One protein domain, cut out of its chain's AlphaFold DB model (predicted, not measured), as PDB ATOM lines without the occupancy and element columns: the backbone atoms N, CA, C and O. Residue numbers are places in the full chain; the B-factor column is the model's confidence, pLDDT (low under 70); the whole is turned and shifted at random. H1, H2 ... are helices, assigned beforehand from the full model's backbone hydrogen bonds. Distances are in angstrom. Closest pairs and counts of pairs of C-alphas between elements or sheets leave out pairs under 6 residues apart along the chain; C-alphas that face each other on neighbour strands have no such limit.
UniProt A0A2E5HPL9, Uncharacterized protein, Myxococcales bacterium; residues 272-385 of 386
ATOM      1  N   LYS A 272     -12.211 -18.104  32.834       88.00
ATOM      2  CA  LYS A 272     -13.240 -17.241  33.437       88.00
ATOM      3  C   LYS A 272     -12.828 -15.775  33.449       88.00
ATOM      4  O   LYS A 272     -13.675 -14.901  33.297       88.00
ATOM      5  N   LEU A 273     -11.531 -15.499  33.587       88.62
ATOM      6  CA  LEU A 273     -11.008 -14.137  33.541       88.62
ATOM      7  C   LEU A 273     -11.213 -13.517  32.154       88.62
ATOM      8  O   LEU A 273     -11.719 -12.406  32.047       88.62
ATOM      9  N   VAL A 274     -10.902 -14.265  31.093       78.69
ATOM     10  CA  VAL A 274     -11.113 -13.813  29.706       78.69
ATOM     11  C   VAL A 274     -12.598 -13.570  29.420       78.69
ATOM     12  O   VAL A 274     -12.965 -12.607  28.743       78.69
ATOM     13  N   GLU A 275     -13.474 -14.430  29.942       81.31
ATOM     14  CA  GLU A 275     -14.921 -14.260  29.819       81.31
ATOM     15  C   GLU A 275     -15.424 -13.014  30.568       81.31
ATOM     16  O   GLU A 275     -16.197 -12.234  30.006       81.31
ATOM     17  N   ALA A 276     -14.943 -12.778  31.793       88.44
ATOM     18  CA  ALA A 276     -15.267 -11.591  32.582       88.44
ATOM     19  C   ALA A 276     -14.895 -10.299  31.843       88.44
ATOM     20  O   ALA A 276     -15.708  -9.381  31.727       88.44
ATOM     21  N   GLU A 277     -13.699 -10.251  31.260       82.19
ATOM     22  CA  GLU A 277     -13.232  -9.112  30.465       82.19
ATOM     23  C   GLU A 277     -14.029  -8.922  29.183       82.19
ATOM     24  O   GLU A 277     -14.335  -7.795  28.795       82.19
ATOM     25  N   THR A 278     -14.407 -10.023  28.539       74.75
ATOM     26  CA  THR A 278     -15.275  -9.983  27.363       74.75
ATOM     27  C   THR A 278     -16.618  -9.359  27.731       74.75
ATOM     28  O   THR A 278     -17.091  -8.456  27.042       74.75
ATOM     29  N   LYS A 279     -17.231  -9.782  28.843       83.19
ATOM     30  CA  LYS A 279     -18.472  -9.175  29.341       83.19
ATOM     31  C   LYS A 279     -18.292  -7.694  29.671       83.19
ATOM     32  O   LYS A 279     -19.122  -6.889  29.249       83.19
ATOM     33  N   LEU A 280     -17.185  -7.326  30.319       83.25
ATOM     34  CA  LEU A 280     -16.849  -5.936  30.630       83.25
ATOM     35  C   LEU A 280     -16.757  -5.079  29.354       83.25
ATOM     36  O   LEU A 280     -17.364  -4.010  29.289       83.25
ATOM     37  N   ALA A 281     -16.075  -5.572  28.316       74.31
ATOM     38  CA  ALA A 281     -15.938  -4.893  27.025       74.31
ATOM     39  C   ALA A 281     -17.286  -4.685  26.309       74.31
ATOM     40  O   ALA A 281     -17.495  -3.665  25.653       74.31
ATOM     41  N   PHE A 282     -18.233  -5.610  26.479       71.75
ATOM     42  CA  PHE A 282     -19.590  -5.504  25.930       71.75
ATOM     43  C   PHE A 282     -20.583  -4.770  26.845       71.75
ATOM     44  O   PHE A 282     -21.777  -4.770  26.563       71.75
ATOM     45  N   SER A 283     -20.114  -4.117  27.915       82.50
ATOM     46  CA  SER A 283     -20.966  -3.430  28.900       82.50
ATOM     47  C   SER A 283     -21.951  -4.337  29.654       82.50
ATOM     48  O   SER A 283     -22.886  -3.841  30.282       82.50
ATOM     49  N   ASP A 284     -21.736  -5.657  29.649       83.31
ATOM     50  CA  ASP A 284     -22.407  -6.595  30.557       83.31
ATOM     51  C   ASP A 284     -21.708  -6.538  31.923       83.31
ATOM     52  O   ASP A 284     -20.986  -7.445  32.337       83.31
ATOM     53  N   PHE A 285     -21.858  -5.400  32.597       91.31
ATOM     54  CA  PHE A 285     -21.129  -5.081  33.822       91.31
ATOM     55  C   PHE A 285     -21.506  -5.996  34.991       91.31
ATOM     56  O   PHE A 285     -20.635  -6.435  35.737       91.31
ATOM     57  N   SER A 286     -22.792  -6.340  35.122       90.69
ATOM     58  CA  SER A 286     -23.257  -7.253  36.171       90.69
ATOM     59  C   SER A 286     -22.716  -8.666  35.956       90.69
ATOM     60  O   SER A 286     -22.232  -9.291  36.903       90.69
ATOM     61  N   GLY A 287     -22.758  -9.173  34.717       89.06
ATOM     62  CA  GLY A 287     -22.195 -10.477  34.389       89.06
ATOM     63  C   GLY A 287     -20.674 -10.507  34.548       89.06
ATOM     64  O   GLY A 287     -20.136 -11.471  35.088       89.06
ATOM     65  N   ALA A 288     -19.984  -9.437  34.143       94.62
ATOM     66  CA  ALA A 288     -18.545  -9.290  34.343       94.62
ATOM     67  C   ALA A 288     -18.175  -9.325  35.833       94.62
ATOM     68  O   ALA A 288     -17.300 -10.090  36.227       94.62
ATOM     69  N   ALA A 289     -18.875  -8.555  36.674       95.00
ATOM     70  CA  ALA A 289     -18.635  -8.522  38.114       95.00
ATOM     71  C   ALA A 289     -18.831  -9.901  38.770       95.00
ATOM     72  O   ALA A 289     -18.039 -10.291  39.624       95.00
ATOM     73  N   GLY A 290     -19.853 -10.663  38.360       94.94
ATOM     74  CA  GLY A 290     -20.052 -12.041  38.822       94.94
ATOM     75  C   GLY A 290     -18.844 -12.935  38.530       94.94
ATOM     76  O   GLY A 290     -18.289 -13.542  39.445       94.94
ATOM     77  N   LEU A 291     -18.375 -12.943  37.280       94.75
ATOM     78  CA  LEU A 291     -17.230 -13.761  36.875       94.75
ATOM     79  C   LEU A 291     -15.918 -13.315  37.526       94.75
ATOM     80  O   LEU A 291     -15.131 -14.166  37.937       94.75
ATOM     81  N   PHE A 292     -15.676 -12.009  37.678       97.00
ATOM     82  CA  PHE A 292     -14.481 -11.542  38.383       97.00
ATOM     83  C   PHE A 292     -14.471 -11.996  39.849       97.00
ATOM     84  O   PHE A 292     -13.432 -12.445  40.327       97.00
ATOM     85  N   ARG A 293     -15.614 -11.972  40.552       97.25
ATOM     86  CA  ARG A 293     -15.711 -12.517  41.923       97.25
ATOM     87  C   ARG A 293     -15.407 -14.018  41.971       97.25
ATOM     88  O   ARG A 293     -14.744 -14.481  42.900       97.25
ATOM     89  N   GLU A 294     -15.849 -14.781  40.974       96.25
ATOM     90  CA  GLU A 294     -15.515 -16.207  40.877       96.25
ATOM     91  C   GLU A 294     -14.018 -16.441  40.660       96.25
ATOM     92  O   GLU A 294     -13.444 -17.326  41.295       96.25
ATOM     93  N   VAL A 295     -13.375 -15.641  39.803       96.25
ATOM     94  CA  VAL A 295     -11.918 -15.697  39.604       96.25
ATOM     95  C   VAL A 295     -11.199 -15.391  40.914       96.25
ATOM     96  O   VAL A 295     -10.332 -16.159  41.312       96.25
ATOM     97  N   LEU A 296     -11.610 -14.347  41.639       96.50
ATOM     98  CA  LEU A 296     -11.004 -13.971  42.923       96.50
ATOM     99  C   LEU A 296     -11.219 -15.004  44.035       96.50
ATOM    100  O   LEU A 296     -10.429 -15.074  44.970       96.50
ATOM    101  N   THR A 297     -12.242 -15.857  43.935       97.25
ATOM    102  CA  THR A 297     -12.407 -16.989  44.863       97.25
ATOM    103  C   THR A 297     -11.303 -18.038  44.672       97.25
ATOM    104  O   THR A 297     -10.899 -18.696  45.627       97.25
ATOM    105  N   GLN A 298     -10.818 -18.205  43.440       96.38
ATOM    106  CA  GLN A 298      -9.775 -19.176  43.086       96.38
ATOM    107  C   GLN A 298      -8.374 -18.561  43.157       96.38
ATOM    108  O   GLN A 298      -7.416 -19.231  43.536       96.38
ATOM    109  N   GLU A 299      -8.264 -17.279  42.817       96.31
ATOM    110  CA  GLU A 299      -7.023 -16.519  42.732       96.31
ATOM    111  C   GLU A 299      -7.171 -15.190  43.499       96.31
ATOM    112  O   GLU A 299      -7.321 -14.133  42.880       96.31
ATOM    113  N   PRO A 300      -7.123 -15.207  44.848       96.44
ATOM    114  CA  PRO A 300      -7.458 -14.038  45.673       96.44
ATOM    115  C   PRO A 300      -6.567 -12.808  45.497       96.44
ATOM    116  O   PRO A 300      -6.928 -11.749  45.981       96.44
ATOM    117  N   ASN A 301      -5.415 -12.954  44.838       94.75
ATOM    118  CA  ASN A 301      -4.441 -11.883  44.603       94.75
ATOM    119  C   ASN A 301      -4.293 -11.551  43.108       94.75
ATOM    120  O   ASN A 301      -3.254 -11.036  42.683       94.75
ATOM    121  N   ASN A 302      -5.274 -11.921  42.281       94.81
ATOM    122  CA  ASN A 302      -5.237 -11.643  40.852       94.81
ATOM    123  C   ASN A 302      -5.610 -10.176  40.591       94.81
ATOM    124  O   ASN A 302      -6.785  -9.848  40.429       94.81
ATOM    125  N   LEU A 303      -4.595  -9.310  40.476       94.88
ATOM    126  CA  LEU A 303      -4.760  -7.875  40.209       94.88
ATOM    127  C   LEU A 303      -5.703  -7.595  39.031       94.88
ATOM    128  O   LEU A 303      -6.512  -6.672  39.072       94.88
ATOM    129  N   ARG A 304      -5.602  -8.388  37.960       93.06
ATOM    130  CA  ARG A 304      -6.403  -8.210  36.745       93.06
ATOM    131  C   ARG A 304      -7.889  -8.448  37.024       93.06
ATOM    132  O   ARG A 304      -8.724  -7.696  36.527       93.06
ATOM    133  N   ALA A 305      -8.211  -9.441  37.853       95.94
ATOM    134  CA  ALA A 305      -9.571  -9.707  38.302       95.94
ATOM    135  C   ALA A 305     -10.073  -8.671  39.323       95.94
ATOM    136  O   ALA A 305     -11.215  -8.235  39.210       95.94
ATOM    137  N   GLU A 306      -9.236  -8.234  40.270       96.69
ATOM    138  CA  GLU A 306      -9.585  -7.188  41.247       96.69
ATOM    139  C   GLU A 306      -9.910  -5.862  40.542       96.69
ATOM    140  O   GLU A 306     -10.972  -5.270  40.747       96.69
ATOM    141  N   TYR A 307      -9.025  -5.433  39.638       96.00
ATOM    142  CA  TYR A 307      -9.197  -4.233  38.826       96.00
ATOM    143  C   TYR A 307     -10.438  -4.328  37.932       96.00
ATOM    144  O   TYR A 307     -11.265  -3.414  37.897       96.00
ATOM    145  N   GLY A 308     -10.601  -5.460  37.242       94.62
ATOM    146  CA  GLY A 308     -11.766  -5.729  36.406       94.62
ATOM    147  C   GLY A 308     -13.079  -5.687  37.192       94.62
ATOM    148  O   GLY A 308     -14.046  -5.085  36.720       94.62
ATOM    149  N   LEU A 309     -13.106  -6.251  38.406       96.25
ATOM    150  CA  LEU A 309     -14.263  -6.204  39.299       96.25
ATOM    151  C   LEU A 309     -14.600  -4.768  39.695       96.25
ATOM    152  O   LEU A 309     -15.757  -4.367  39.574       96.25
ATOM    153  N   ALA A 310     -13.604  -3.988  40.124       95.12
ATOM    154  CA  ALA A 310     -13.801  -2.595  40.510       95.12
ATOM    155  C   ALA A 310     -14.419  -1.782  39.361       95.12
ATOM    156  O   ALA A 310     -15.406  -1.076  39.565       95.12
ATOM    157  N   LEU A 311     -13.912  -1.946  38.132       93.25
ATOM    158  CA  LEU A 311     -14.473  -1.295  36.945       93.25
ATOM    159  C   LEU A 311     -15.877  -1.795  36.593       93.25
ATOM    160  O   LEU A 311     -16.726  -0.992  36.208       93.25
ATOM    161  N   ALA A 312     -16.127  -3.101  36.696       93.88
ATOM    162  CA  ALA A 312     -17.422  -3.691  36.385       93.88
ATOM    163  C   ALA A 312     -18.509  -3.182  37.340       93.88
ATOM    164  O   ALA A 312     -19.528  -2.674  36.884       93.88
ATOM    165  N   VAL A 313     -18.273  -3.244  38.655       93.56
ATOM    166  CA  VAL A 313     -19.227  -2.753  39.666       93.56
ATOM    167  C   VAL A 313     -19.448  -1.251  39.505       93.56
ATOM    168  O   VAL A 313     -20.579  -0.782  39.564       93.56
ATOM    169  N   TRP A 314     -18.383  -0.502  39.225       91.38
ATOM    170  CA  TRP A 314     -18.455   0.937  39.018       91.38
ATOM    171  C   TRP A 314     -19.266   1.356  37.781       91.38
ATOM    172  O   TRP A 314     -20.017   2.330  37.837       91.38
ATOM    173  N   LYS A 315     -19.103   0.656  36.650       88.69
ATOM    174  CA  LYS A 315     -19.757   0.997  35.371       88.69
ATOM    175  C   LYS A 315     -21.172   0.414  35.238       88.69
ATOM    176  O   LYS A 315     -21.877   0.773  34.296       88.69
ATOM    177  N   ALA A 316     -21.598  -0.471  36.142       89.44
ATOM    178  CA  ALA A 316     -22.915  -1.095  36.089       89.44
ATOM    179  C   ALA A 316     -24.056  -0.056  36.182       89.44
ATOM    180  O   ALA A 316     -24.055   0.765  37.097       89.44
ATOM    181  N   PRO A 317     -25.039  -0.068  35.255       69.06
ATOM    182  CA  PRO A 317     -26.164   0.858  35.275       69.06
ATOM    183  C   PRO A 317     -27.086   0.607  36.473       69.06
ATOM    184  O   PRO A 317     -27.314  -0.528  36.886       69.06
ATOM    185  N   GLY A 318     -27.649   1.697  36.994       70.25
ATOM    186  CA  GLY A 318     -28.334   1.732  38.284       70.25
ATOM    187  C   GLY A 318     -27.404   2.260  39.372       70.25
ATOM    188  O   GLY A 318     -26.196   2.363  39.178       70.25
ATOM    189  N   GLN A 319     -27.944   2.612  40.537       51.94
ATOM    190  CA  GLN A 319     -27.111   2.795  41.729       51.94
ATOM    191  C   GLN A 319     -26.634   1.416  42.216       51.94
ATOM    192  O   GLN A 319     -26.921   1.025  43.344       51.94
ATOM    193  N   GLY A 320     -25.950   0.651  41.352       58.34
ATOM    194  CA  GLY A 320     -25.104  -0.448  41.800       58.34
ATOM    195  C   GLY A 320     -24.248   0.086  42.935       58.34
ATOM    196  O   GLY A 320     -23.868   1.257  42.883       58.34
ATOM    197  N   ASP A 321     -24.086  -0.714  43.988       78.06
ATOM    198  CA  ASP A 321     -23.607  -0.285  45.298       78.06
ATOM    199  C   ASP A 321     -22.353   0.592  45.162       78.06
ATOM    200  O   ASP A 321     -21.218   0.128  45.065       78.06
ATOM    201  N   ARG A 322     -22.569   1.908  45.075       85.00
ATOM    202  CA  ARG A 322     -21.508   2.865  44.767       85.00
ATOM    203  C   ARG A 322     -20.504   2.891  45.910       85.00
ATOM    204  O   ARG A 322     -19.341   3.214  45.689       85.00
ATOM    205  N   ALA A 323     -20.947   2.518  47.112       89.06
ATOM    206  CA  ALA A 323     -20.075   2.303  48.246       89.06
ATOM    207  C   ALA A 323     -19.212   1.046  48.049       89.06
ATOM    208  O   ALA A 323     -18.004   1.138  48.259       89.06
ATOM    209  N   GLU A 324     -19.769  -0.076  47.574       92.25
ATOM    210  CA  GLU A 324     -18.984  -1.261  47.176       92.25
ATOM    211  C   GLU A 324     -17.954  -0.905  46.097       92.25
ATOM    212  O   GLU A 324     -16.771  -1.204  46.253       92.25
ATOM    213  N   ALA A 325     -18.367  -0.202  45.038       91.62
ATOM    214  CA  ALA A 325     -17.469   0.200  43.961       91.62
ATOM    215  C   ALA A 325     -16.312   1.070  44.478       91.62
ATOM    216  O   ALA A 325     -15.153   0.803  44.176       91.62
ATOM    217  N   LEU A 326     -16.605   2.089  45.294       91.88
ATOM    218  CA  LEU A 326     -15.580   2.958  45.882       91.88
ATOM    219  C   LEU A 326     -14.670   2.214  46.864       91.88
ATOM    220  O   LEU A 326     -13.485   2.533  46.946       91.88
ATOM    221  N   LYS A 327     -15.199   1.225  47.591       94.19
ATOM    222  CA  LYS A 327     -14.402   0.351  48.452       94.19
ATOM    223  C   LYS A 327     -13.413  -0.467  47.619       94.19
ATOM    224  O   LYS A 327     -12.218  -0.403  47.889       94.19
ATOM    225  N   LEU A 328     -13.893  -1.153  46.579       95.50
ATOM    226  CA  LEU A 328     -13.063  -1.951  45.670       95.50
ATOM    227  C   LEU A 328     -12.012  -1.094  44.957       95.50
ATOM    228  O   LEU A 328     -10.843  -1.461  44.900       95.50
ATOM    229  N   LEU A 329     -12.399   0.087  44.460       95.38
ATOM    230  CA  LEU A 329     -11.464   1.046  43.867       95.38
ATOM    231  C   LEU A 329     -10.402   1.488  44.882       95.38
ATOM    232  O   LEU A 329      -9.250   1.677  44.507       95.38
ATOM    233  N   GLY A 330     -10.769   1.657  46.155       95.69
ATOM    234  CA  GLY A 330      -9.843   1.975  47.242       95.69
ATOM    235  C   GLY A 330      -8.820   0.865  47.472       95.69
ATOM    236  O   GLY A 330      -7.621   1.137  47.468       95.69
ATOM    237  N   GLU A 331      -9.287  -0.376  47.600       95.75
ATOM    238  CA  GLU A 331      -8.444  -1.566  47.779       95.75
ATOM    239  C   GLU A 331      -7.468  -1.737  46.607       95.75
ATOM    240  O   GLU A 331      -6.254  -1.788  46.813       95.75
ATOM    241  N   VAL A 332      -7.978  -1.702  45.372       96.81
ATOM    242  CA  VAL A 332      -7.159  -1.831  44.160       96.81
ATOM    243  C   VAL A 332      -6.175  -0.675  44.031       96.81
ATOM    244  O   VAL A 332      -5.024  -0.897  43.676       96.81
ATOM    245  N   SER A 333      -6.569   0.559  44.360       96.06
ATOM    246  CA  SER A 333      -5.677   1.723  44.264       96.06
ATOM    247  C   SER A 333      -4.451   1.645  45.184       96.06
ATOM    248  O   SER A 333      -3.437   2.287  44.904       96.06
ATOM    249  N   GLY A 334      -4.515   0.840  46.251       95.50
ATOM    250  CA  GLY A 334      -3.399   0.586  47.163       95.50
ATOM    251  C   GLY A 334      -2.376  -0.430  46.648       95.50
ATOM    252  O   GLY A 334      -1.322  -0.578  47.256       95.50
ATOM    253  N   ARG A 335      -2.659  -1.121  45.539       96.88
ATOM    254  CA  ARG A 335      -1.752  -2.099  44.930       96.88
ATOM    255  C   ARG A 335      -0.518  -1.416  44.332       96.88
ATOM    256  O   ARG A 335      -0.622  -0.357  43.703       96.88
ATOM    257  N   ASP A 336       0.648  -2.030  44.515       95.25
ATOM    258  CA  ASP A 336       1.928  -1.527  43.991       95.25
ATOM    259  C   ASP A 336       2.228  -2.010  42.569       95.25
ATOM    260  O   ASP A 336       2.998  -1.378  41.851       95.25
ATOM    261  N   ASP A 337       1.583  -3.094  42.143       93.94
ATOM    262  CA  ASP A 337       1.724  -3.718  40.825       93.94
ATOM    263  C   ASP A 337       0.791  -3.115  39.756       93.94
ATOM    264  O   ASP A 337       0.652  -3.662  38.662       93.94
ATOM    265  N   LEU A 338       0.167  -1.966  40.041       95.12
ATOM    266  CA  LEU A 338      -0.625  -1.224  39.061       95.12
ATOM    267  C   LEU A 338       0.255  -0.561  37.999       95.12
ATOM    268  O   LEU A 338       1.268   0.076  38.287       95.12
ATOM    269  N   THR A 339      -0.214  -0.608  36.756       94.12
ATOM    270  CA  THR A 339       0.387   0.147  35.651       94.12
ATOM    271  C   THR A 339       0.025   1.633  35.723       94.12
ATOM    272  O   THR A 339      -1.019   2.015  36.265       94.12
ATOM    273  N   ALA A 340       0.834   2.492  35.094       92.88
ATOM    274  CA  ALA A 340       0.550   3.927  34.997       92.88
ATOM    275  C   ALA A 340      -0.832   4.217  34.377       92.88
ATOM    276  O   ALA A 340      -1.560   5.090  34.852       92.88
ATOM    277  N   ARG A 341      -1.242   3.426  33.376       89.69
ATOM    278  CA  ARG A 341      -2.565   3.526  32.743       89.69
ATOM    279  C   ARG A 341      -3.706   3.220  33.712       89.69
ATOM    280  O   ARG A 341      -4.680   3.966  33.741       89.69
ATOM    281  N   GLN A 342      -3.582   2.160  34.511       93.62
ATOM    282  CA  GLN A 342      -4.597   1.812  35.508       93.62
ATOM    283  C   GLN A 342      -4.692   2.883  36.599       93.62
ATOM    284  O   GLN A 342      -5.790   3.300  36.951       93.62
ATOM    285  N   LEU A 343      -3.559   3.398  37.084       97.75
ATOM    286  CA  LEU A 343      -3.542   4.503  38.050       97.75
ATOM    287  C   LEU A 343      -4.220   5.763  37.498       97.75
ATOM    288  O   LEU A 343      -4.993   6.407  38.208       97.75
ATOM    289  N   TYR A 344      -3.989   6.089  36.225       95.88
ATOM    290  CA  TYR A 344      -4.666   7.201  35.564       95.88
ATOM    291  C   TYR A 344      -6.182   6.993  35.430       95.88
ATOM    292  O   TYR A 344      -6.945   7.919  35.726       95.88
ATOM    293  N   GLU A 345      -6.633   5.798  35.027       93.00
ATOM    294  CA  GLU A 345      -8.066   5.478  34.938       93.00
ATOM    295  C   GLU A 345      -8.733   5.581  36.320       93.00
ATOM    296  O   GLU A 345      -9.755   6.259  36.450       93.00
ATOM    297  N   LEU A 346      -8.120   5.020  37.371       95.75
ATOM    298  CA  LEU A 346      -8.619   5.125  38.748       95.75
ATOM    299  C   LEU A 346      -8.683   6.579  39.230       95.75
ATOM    300  O   LEU A 346      -9.707   7.005  39.766       95.75
ATOM    301  N   GLY A 347      -7.630   7.370  39.002       96.50
ATOM    302  CA  GLY A 347      -7.624   8.791  39.357       96.50
ATOM    303  C   GLY A 347      -8.718   9.575  38.623       96.50
ATOM    304  O   GLY A 347      -9.417  10.390  39.222       96.50
ATOM    305  N   THR A 348      -8.954   9.257  37.348       92.31
ATOM    306  CA  THR A 348     -10.025   9.871  36.546       92.31
ATOM    307  C   THR A 348     -11.413   9.524  37.081       92.31
ATOM    308  O   THR A 348     -12.278  10.401  37.149       92.31
ATOM    309  N   ILE A 349     -11.621   8.274  37.503       91.06
ATOM    310  CA  ILE A 349     -12.860   7.826  38.148       91.06
ATOM    311  C   ILE A 349     -13.114   8.615  39.442       91.06
ATOM    312  O   ILE A 349     -14.218   9.141  39.637       91.06
ATOM    313  N   TYR A 350     -12.090   8.763  40.290       93.75
ATOM    314  CA  TYR A 350     -12.196   9.540  41.526       93.75
ATOM    315  C   TYR A 350     -12.494  11.020  41.261       93.75
ATOM    316  O   TYR A 350     -13.423  11.568  41.851       93.75
ATOM    317  N   ALA A 351     -11.776  11.660  40.338       92.50
ATOM    318  CA  ALA A 351     -11.937  13.085  40.066       92.50
ATOM    319  C   ALA A 351     -13.286  13.428  39.427       92.50
ATOM    320  O   ALA A 351     -13.985  14.327  39.890       92.50
ATOM    321  N   ARG A 352     -13.660  12.734  38.345       85.25
ATOM    322  CA  ARG A 352     -14.810  13.145  37.524       85.25
ATOM    323  C   ARG A 352     -16.133  12.748  38.134       85.25
ATOM    324  O   ARG A 352     -17.101  13.497  38.055       85.25
ATOM    325  N   THR A 353     -16.176  11.566  38.723       80.00
ATOM    326  CA  THR A 353     -17.455  10.976  39.084       80.00
ATOM    327  C   THR A 353     -17.620  10.902  40.585       80.00
ATOM    328  O   THR A 353     -18.697  11.236  41.070       80.00
ATOM    329  N   ALA A 354     -16.582  10.499  41.330       78.69
ATOM    330  CA  ALA A 354     -16.619  10.542  42.792       78.69
ATOM    331  C   ALA A 354     -16.421  11.961  43.349       78.69
ATOM    332  O   ALA A 354     -16.731  12.180  44.516       78.69
ATOM    333  N   GLN A 355     -15.952  12.902  42.517       88.88
ATOM    334  CA  GLN A 355     -15.598  14.273  42.904       88.88
ATOM    335  C   GLN A 355     -14.589  14.317  44.065       88.88
ATOM    336  O   GLN A 355     -14.571  15.253  44.859       88.88
ATOM    337  N   ASP A 356     -13.731  13.297  44.155       92.50
ATOM    338  CA  ASP A 356     -12.742  13.124  45.215       92.50
ATOM    339  C   ASP A 356     -11.332  13.365  44.661       92.50
ATOM    340  O   ASP A 356     -10.580  12.441  44.332       92.50
ATOM    341  N   LEU A 357     -10.971  14.644  44.538       94.31
ATOM    342  CA  LEU A 357      -9.635  15.041  44.087       94.31
ATOM    343  C   LEU A 357      -8.533  14.606  45.059       94.31
ATOM    344  O   LEU A 357      -7.410  14.358  44.624       94.31
ATOM    345  N   SER A 358      -8.857  14.457  46.350       95.44
ATOM    346  CA  SER A 358      -7.888  14.043  47.368       95.44
ATOM    347  C   SER A 358      -7.335  12.640  47.104       95.44
ATOM    348  O   SER A 358      -6.165  12.379  47.374       95.44
ATOM    349  N   LYS A 359      -8.147  11.761  46.501       95.44
ATOM    350  CA  LYS A 359      -7.723  10.434  46.037       95.44
ATOM    351  C   LYS A 359      -7.199  10.434  44.606       95.44
ATOM    352  O   LYS A 359      -6.327   9.631  44.286       95.44
ATOM    353  N   ALA A 360      -7.706  11.311  43.743       96.56
ATOM    354  CA  ALA A 360      -7.288  11.355  42.343       96.56
ATOM    355  C   ALA A 360      -5.832  11.813  42.165       96.56
ATOM    356  O   ALA A 360      -5.060  11.147  41.474       96.56
ATOM    357  N   VAL A 361      -5.447  12.913  42.821       97.44
ATOM    358  CA  VAL A 361      -4.106  13.513  42.720       97.44
ATOM    359  C   VAL A 361      -2.978  12.516  43.017       97.44
ATOM    360  O   VAL A 361      -2.131  12.338  42.140       97.44
ATOM    361  N   PRO A 362      -2.952  11.796  44.158       97.50
ATOM    362  CA  PRO A 362      -1.856  10.868  44.445       97.50
ATOM    363  C   PRO A 362      -1.769   9.707  43.442       97.50
ATOM    364  O   PRO A 362      -0.680   9.192  43.185       97.50
ATOM    365  N   LEU A 363      -2.885   9.294  42.832       97.88
ATOM    366  CA  LEU A 363      -2.877   8.260  41.790       97.88
ATOM    367  C   LEU A 363      -2.265   8.779  40.490       97.88
ATOM    368  O   LEU A 363      -1.441   8.093  39.889       97.88
ATOM    369  N   TRP A 364      -2.602  10.001  40.087       98.19
ATOM    370  CA  TRP A 364      -1.986  10.644  38.929       98.19
ATOM    371  C   TRP A 364      -0.501  10.940  39.143       98.19
ATOM    372  O   TRP A 364       0.297  10.735  38.231       98.19
ATOM    373  N   GLU A 365      -0.095  11.338  40.348       97.94
ATOM    374  CA  GLU A 365       1.322  11.497  40.689       97.94
ATOM    375  C   GLU A 365       2.086  10.171  40.609       97.94
ATOM    376  O   GLU A 365       3.182  10.131  40.046       97.94
ATOM    377  N   ARG A 366       1.503   9.073  41.117       97.94
ATOM    378  CA  ARG A 366       2.077   7.725  40.971       97.94
ATOM    379  C   ARG A 366       2.151   7.306  39.505       97.94
ATOM    380  O   ARG A 366       3.193   6.806  39.091       97.94
ATOM    381  N   ALA A 367       1.105   7.558  38.716       97.31
ATOM    382  CA  ALA A 367       1.103   7.285  37.280       97.31
ATOM    383  C   ALA A 367       2.237   8.037  36.568       97.31
ATOM    384  O   ALA A 367       3.015   7.419  35.849       97.31
ATOM    385  N   ARG A 368       2.395   9.339  36.848       97.50
ATOM    386  CA  ARG A 368       3.484  10.174  36.319       97.50
ATOM    387  C   ARG A 368       4.863   9.695  36.741       97.50
ATOM    388  O   ARG A 368       5.796   9.768  35.953       97.50
ATOM    389  N   LYS A 369       5.015   9.220  37.976       97.62
ATOM    390  CA  LYS A 369       6.292   8.685  38.455       97.62
ATOM    391  C   LYS A 369       6.652   7.361  37.775       97.62
ATOM    392  O   LYS A 369       7.826   7.146  37.495       97.62
ATOM    393  N   LEU A 370       5.670   6.485  37.555       95.44
ATOM    394  CA  LEU A 370       5.881   5.191  36.898       95.44
ATOM    395  C   LEU A 370       6.158   5.345  35.403       95.44
ATOM    396  O   LEU A 370       7.026   4.655  34.880       95.44
ATOM    397  N   ASP A 371       5.434   6.240  34.737       95.81
ATOM    398  CA  ASP A 371       5.571   6.487  33.305       95.81
ATOM    399  C   ASP A 371       5.356   7.983  32.997       95.81
ATOM    400  O   ASP A 371       4.223   8.435  32.773       95.81
ATOM    401  N   PRO A 372       6.440   8.786  33.013       96.44
ATOM    402  CA  PRO A 372       6.362  10.225  32.781       96.44
ATOM    403  C   PRO A 372       5.825  10.598  31.403       96.44
ATOM    404  O   PRO A 372       5.158  11.622  31.261       96.44
ATOM    405  N   GLN A 373       6.095   9.790  30.376       87.44
ATOM    406  CA  GLN A 373       5.625  10.131  29.043       87.44
ATOM    407  C   GLN A 373       4.178   9.715  28.824       87.44
ATOM    408  O   GLN A 373       3.433  10.515  28.254       87.44
ATOM    409  N   PHE A 374       3.729   8.564  29.326       87.75
ATOM    410  CA  PHE A 374       2.293   8.311  29.380       87.75
ATOM    411  C   PHE A 374       1.568   9.459  30.099       87.75
ATOM    412  O   PHE A 374       0.580   9.979  29.591       87.75
ATOM    413  N   ALA A 375       2.094   9.936  31.231       92.56
ATOM    414  CA  ALA A 375       1.509  11.074  31.935       92.56
ATOM    415  C   ALA A 375       1.456  12.361  31.100       92.56
ATOM    416  O   ALA A 375       0.425  13.037  31.101       92.56
ATOM    417  N   SER A 376       2.513  12.674  30.347       88.25
ATOM    418  CA  SER A 376       2.503  13.806  29.418       88.25
ATOM    419  C   SER A 376       1.463  13.627  28.307       88.25
ATOM    420  O   SER A 376       0.802  14.597  27.940       88.25
ATOM    421  N   SER A 377       1.303  12.416  27.769       79.31
ATOM    422  CA  SER A 377       0.412  12.166  26.633       79.31
ATOM    423  C   SER A 377      -1.065  12.193  27.000       79.31
ATOM    424  O   SER A 377      -1.880  12.676  26.217       79.31
ATOM    425  N   VAL A 378      -1.414  11.754  28.212       83.94
ATOM    426  CA  VAL A 378      -2.779  11.874  28.745       83.94
ATOM    427  C   VAL A 378      -3.024  13.192  29.489       83.94
ATOM    428  O   VAL A 378      -4.111  13.413  30.019       83.94
ATOM    429  N   GLY A 379      -2.032  14.088  29.528       90.69
ATOM    430  CA  GLY A 379      -2.163  15.428  30.098       90.69
ATOM    431  C   GLY A 379      -2.279  15.471  31.625       90.69
ATOM    432  O   GLY A 379      -2.896  16.399  32.150       90.69
ATOM    433  N   ILE A 380      -1.683  14.514  32.348       94.56
ATOM    434  CA  ILE A 380      -1.678  14.491  33.823       94.56
ATOM    435  C   ILE A 380      -1.111  15.795  34.407       94.56
ATOM    436  O   ILE A 380      -1.637  16.286  35.401       94.56
ATOM    437  N   ASP A 381      -0.109  16.414  33.779       92.31
ATOM    438  CA  ASP A 381       0.484  17.658  34.298       92.31
ATOM    439  C   ASP A 381      -0.508  18.826  34.354       92.31
ATOM    440  O   ASP A 381      -0.429  19.652  35.266       92.31
ATOM    441  N   LYS A 382      -1.476  18.858  33.427       91.75
ATOM    442  CA  LYS A 382      -2.580  19.828  33.435       91.75
ATOM    443  C   LYS A 382      -3.622  19.490  34.499       91.75
ATOM    444  O   LYS A 382      -4.227  20.386  35.064       91.75
ATOM    445  N   LEU A 383      -3.834  18.202  34.786       88.62
ATOM    446  CA  LEU A 383      -4.760  17.765  35.837       88.62
ATOM    447  C   LEU A 383      -4.220  18.057  37.246       88.62
ATOM    448  O   LEU A 383      -5.004  18.297  38.160       88.62
ATOM    449  N   LEU A 384      -2.895  18.031  37.416       90.12
ATOM    450  CA  LEU A 384      -2.224  18.329  38.683       90.12
ATOM    451  C   LEU A 384      -2.037  19.835  38.928       90.12
ATOM    452  O   LEU A 384      -1.945  20.245  40.081       90.12
ATOM    453  N   ASN A 385      -2.005  20.646  37.865       88.56
ATOM    454  CA  ASN A 385      -1.881  22.106  37.923       88.56
ATOM    455  C   ASN A 385      -3.010  22.761  37.099       88.56
ATOM    456  O   ASN A 385      -2.740  23.235  35.991       88.56
TER     457      ASN A 385
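Overview. This is residues 272 to 385 of the 386 residues of an uncharacterized protein of Myxococcales bacterium (UniProt A0A2E5HPL9). Six helices, H1 to H6, zigzag along the chain, each folding back beside the one before. H1, H2 and H3 make an up-and-down bundle at one end, H4 packs on H3, and the hairpin of H5 and H6 makes the other end, where the short helices H7 and H8 pack on H6. The printed part has 114 residues, 87 of them in eight named helices, H1 to H8 in order, with no named strand; the class is all helix. It is compact, with a radius of gyration of the C-alphas of 14.1 A and spans of 39 by 27 by 23 A.

Along the chain. Find C-alpha 272 at (-13.240, -17.241, 33.437); from there H1 runs to residue 281, 14.2 A. H2 takes residues 285 to 298, 20.3 A, and H3 residues 303 to 315, 18.1 A. H4 follows at residues 322 to 333, 15.9 A, and H5 at 340 to 352, 18.1 A. Look for H6 from C-alpha 357 at (-9.635, 15.041, 44.087) to residue 370, 19.7 A. H7 is residues 372 to 377, 8.8 A, and H8 runs from residue 380 to C-alpha 384 at (-2.224, 18.329, 38.683), 6.2 A.

Arrangement. Begin with the bundle of H1, H2 and H3, up and down, each running against the one before. H1 and H2 are a hairpin at a shallow tilt of 22 degrees, with the C-alphas of Ala 276 and Ala 288 closest, 4.4 A apart. H2 and H3, a hairpin at 26 degrees, touch closest at C-alphas Phe 285 and Ala 312, 4.7 A. H3 and H4 form the next hairpin; C-alphas Trp 314 and Ala 325 are closest, 5.1 A. H4 and H5, also a hairpin, only just touch, with 3 pairs of C-alphas within 8 A, the closest Ser 333 and Leu 346 at 7.1 A. H5 and H6, a hairpin at 16 degrees, come to 4.0 A at C-alphas Gly 347 and Ala 360. H6 touches H7 at a steep tilt of 67 degrees, with residues 364 to 368 alone, C-alphas Arg 368 and Ala 375 closest at 4.9 A. H6 touches H8, closest at C-alphas Trp 364 and Ile 380, 6.4 A. H1 and H6 are apart. In H1, H3, H4, H5, H7 and H8 every O i to N i+4 pair is within hydrogen-bond range; H2 has 9 of 10 and H6 8 of 10.

Size, cuts and confidence. The C-alphas of Gln 298 and Asn 385 are the two farthest apart, 42.3 A. The printed part has no cut and no long link. Mean pLDDT of the printed part is 90.8; look at residue 317 and residues 319 to 320 for values under 70.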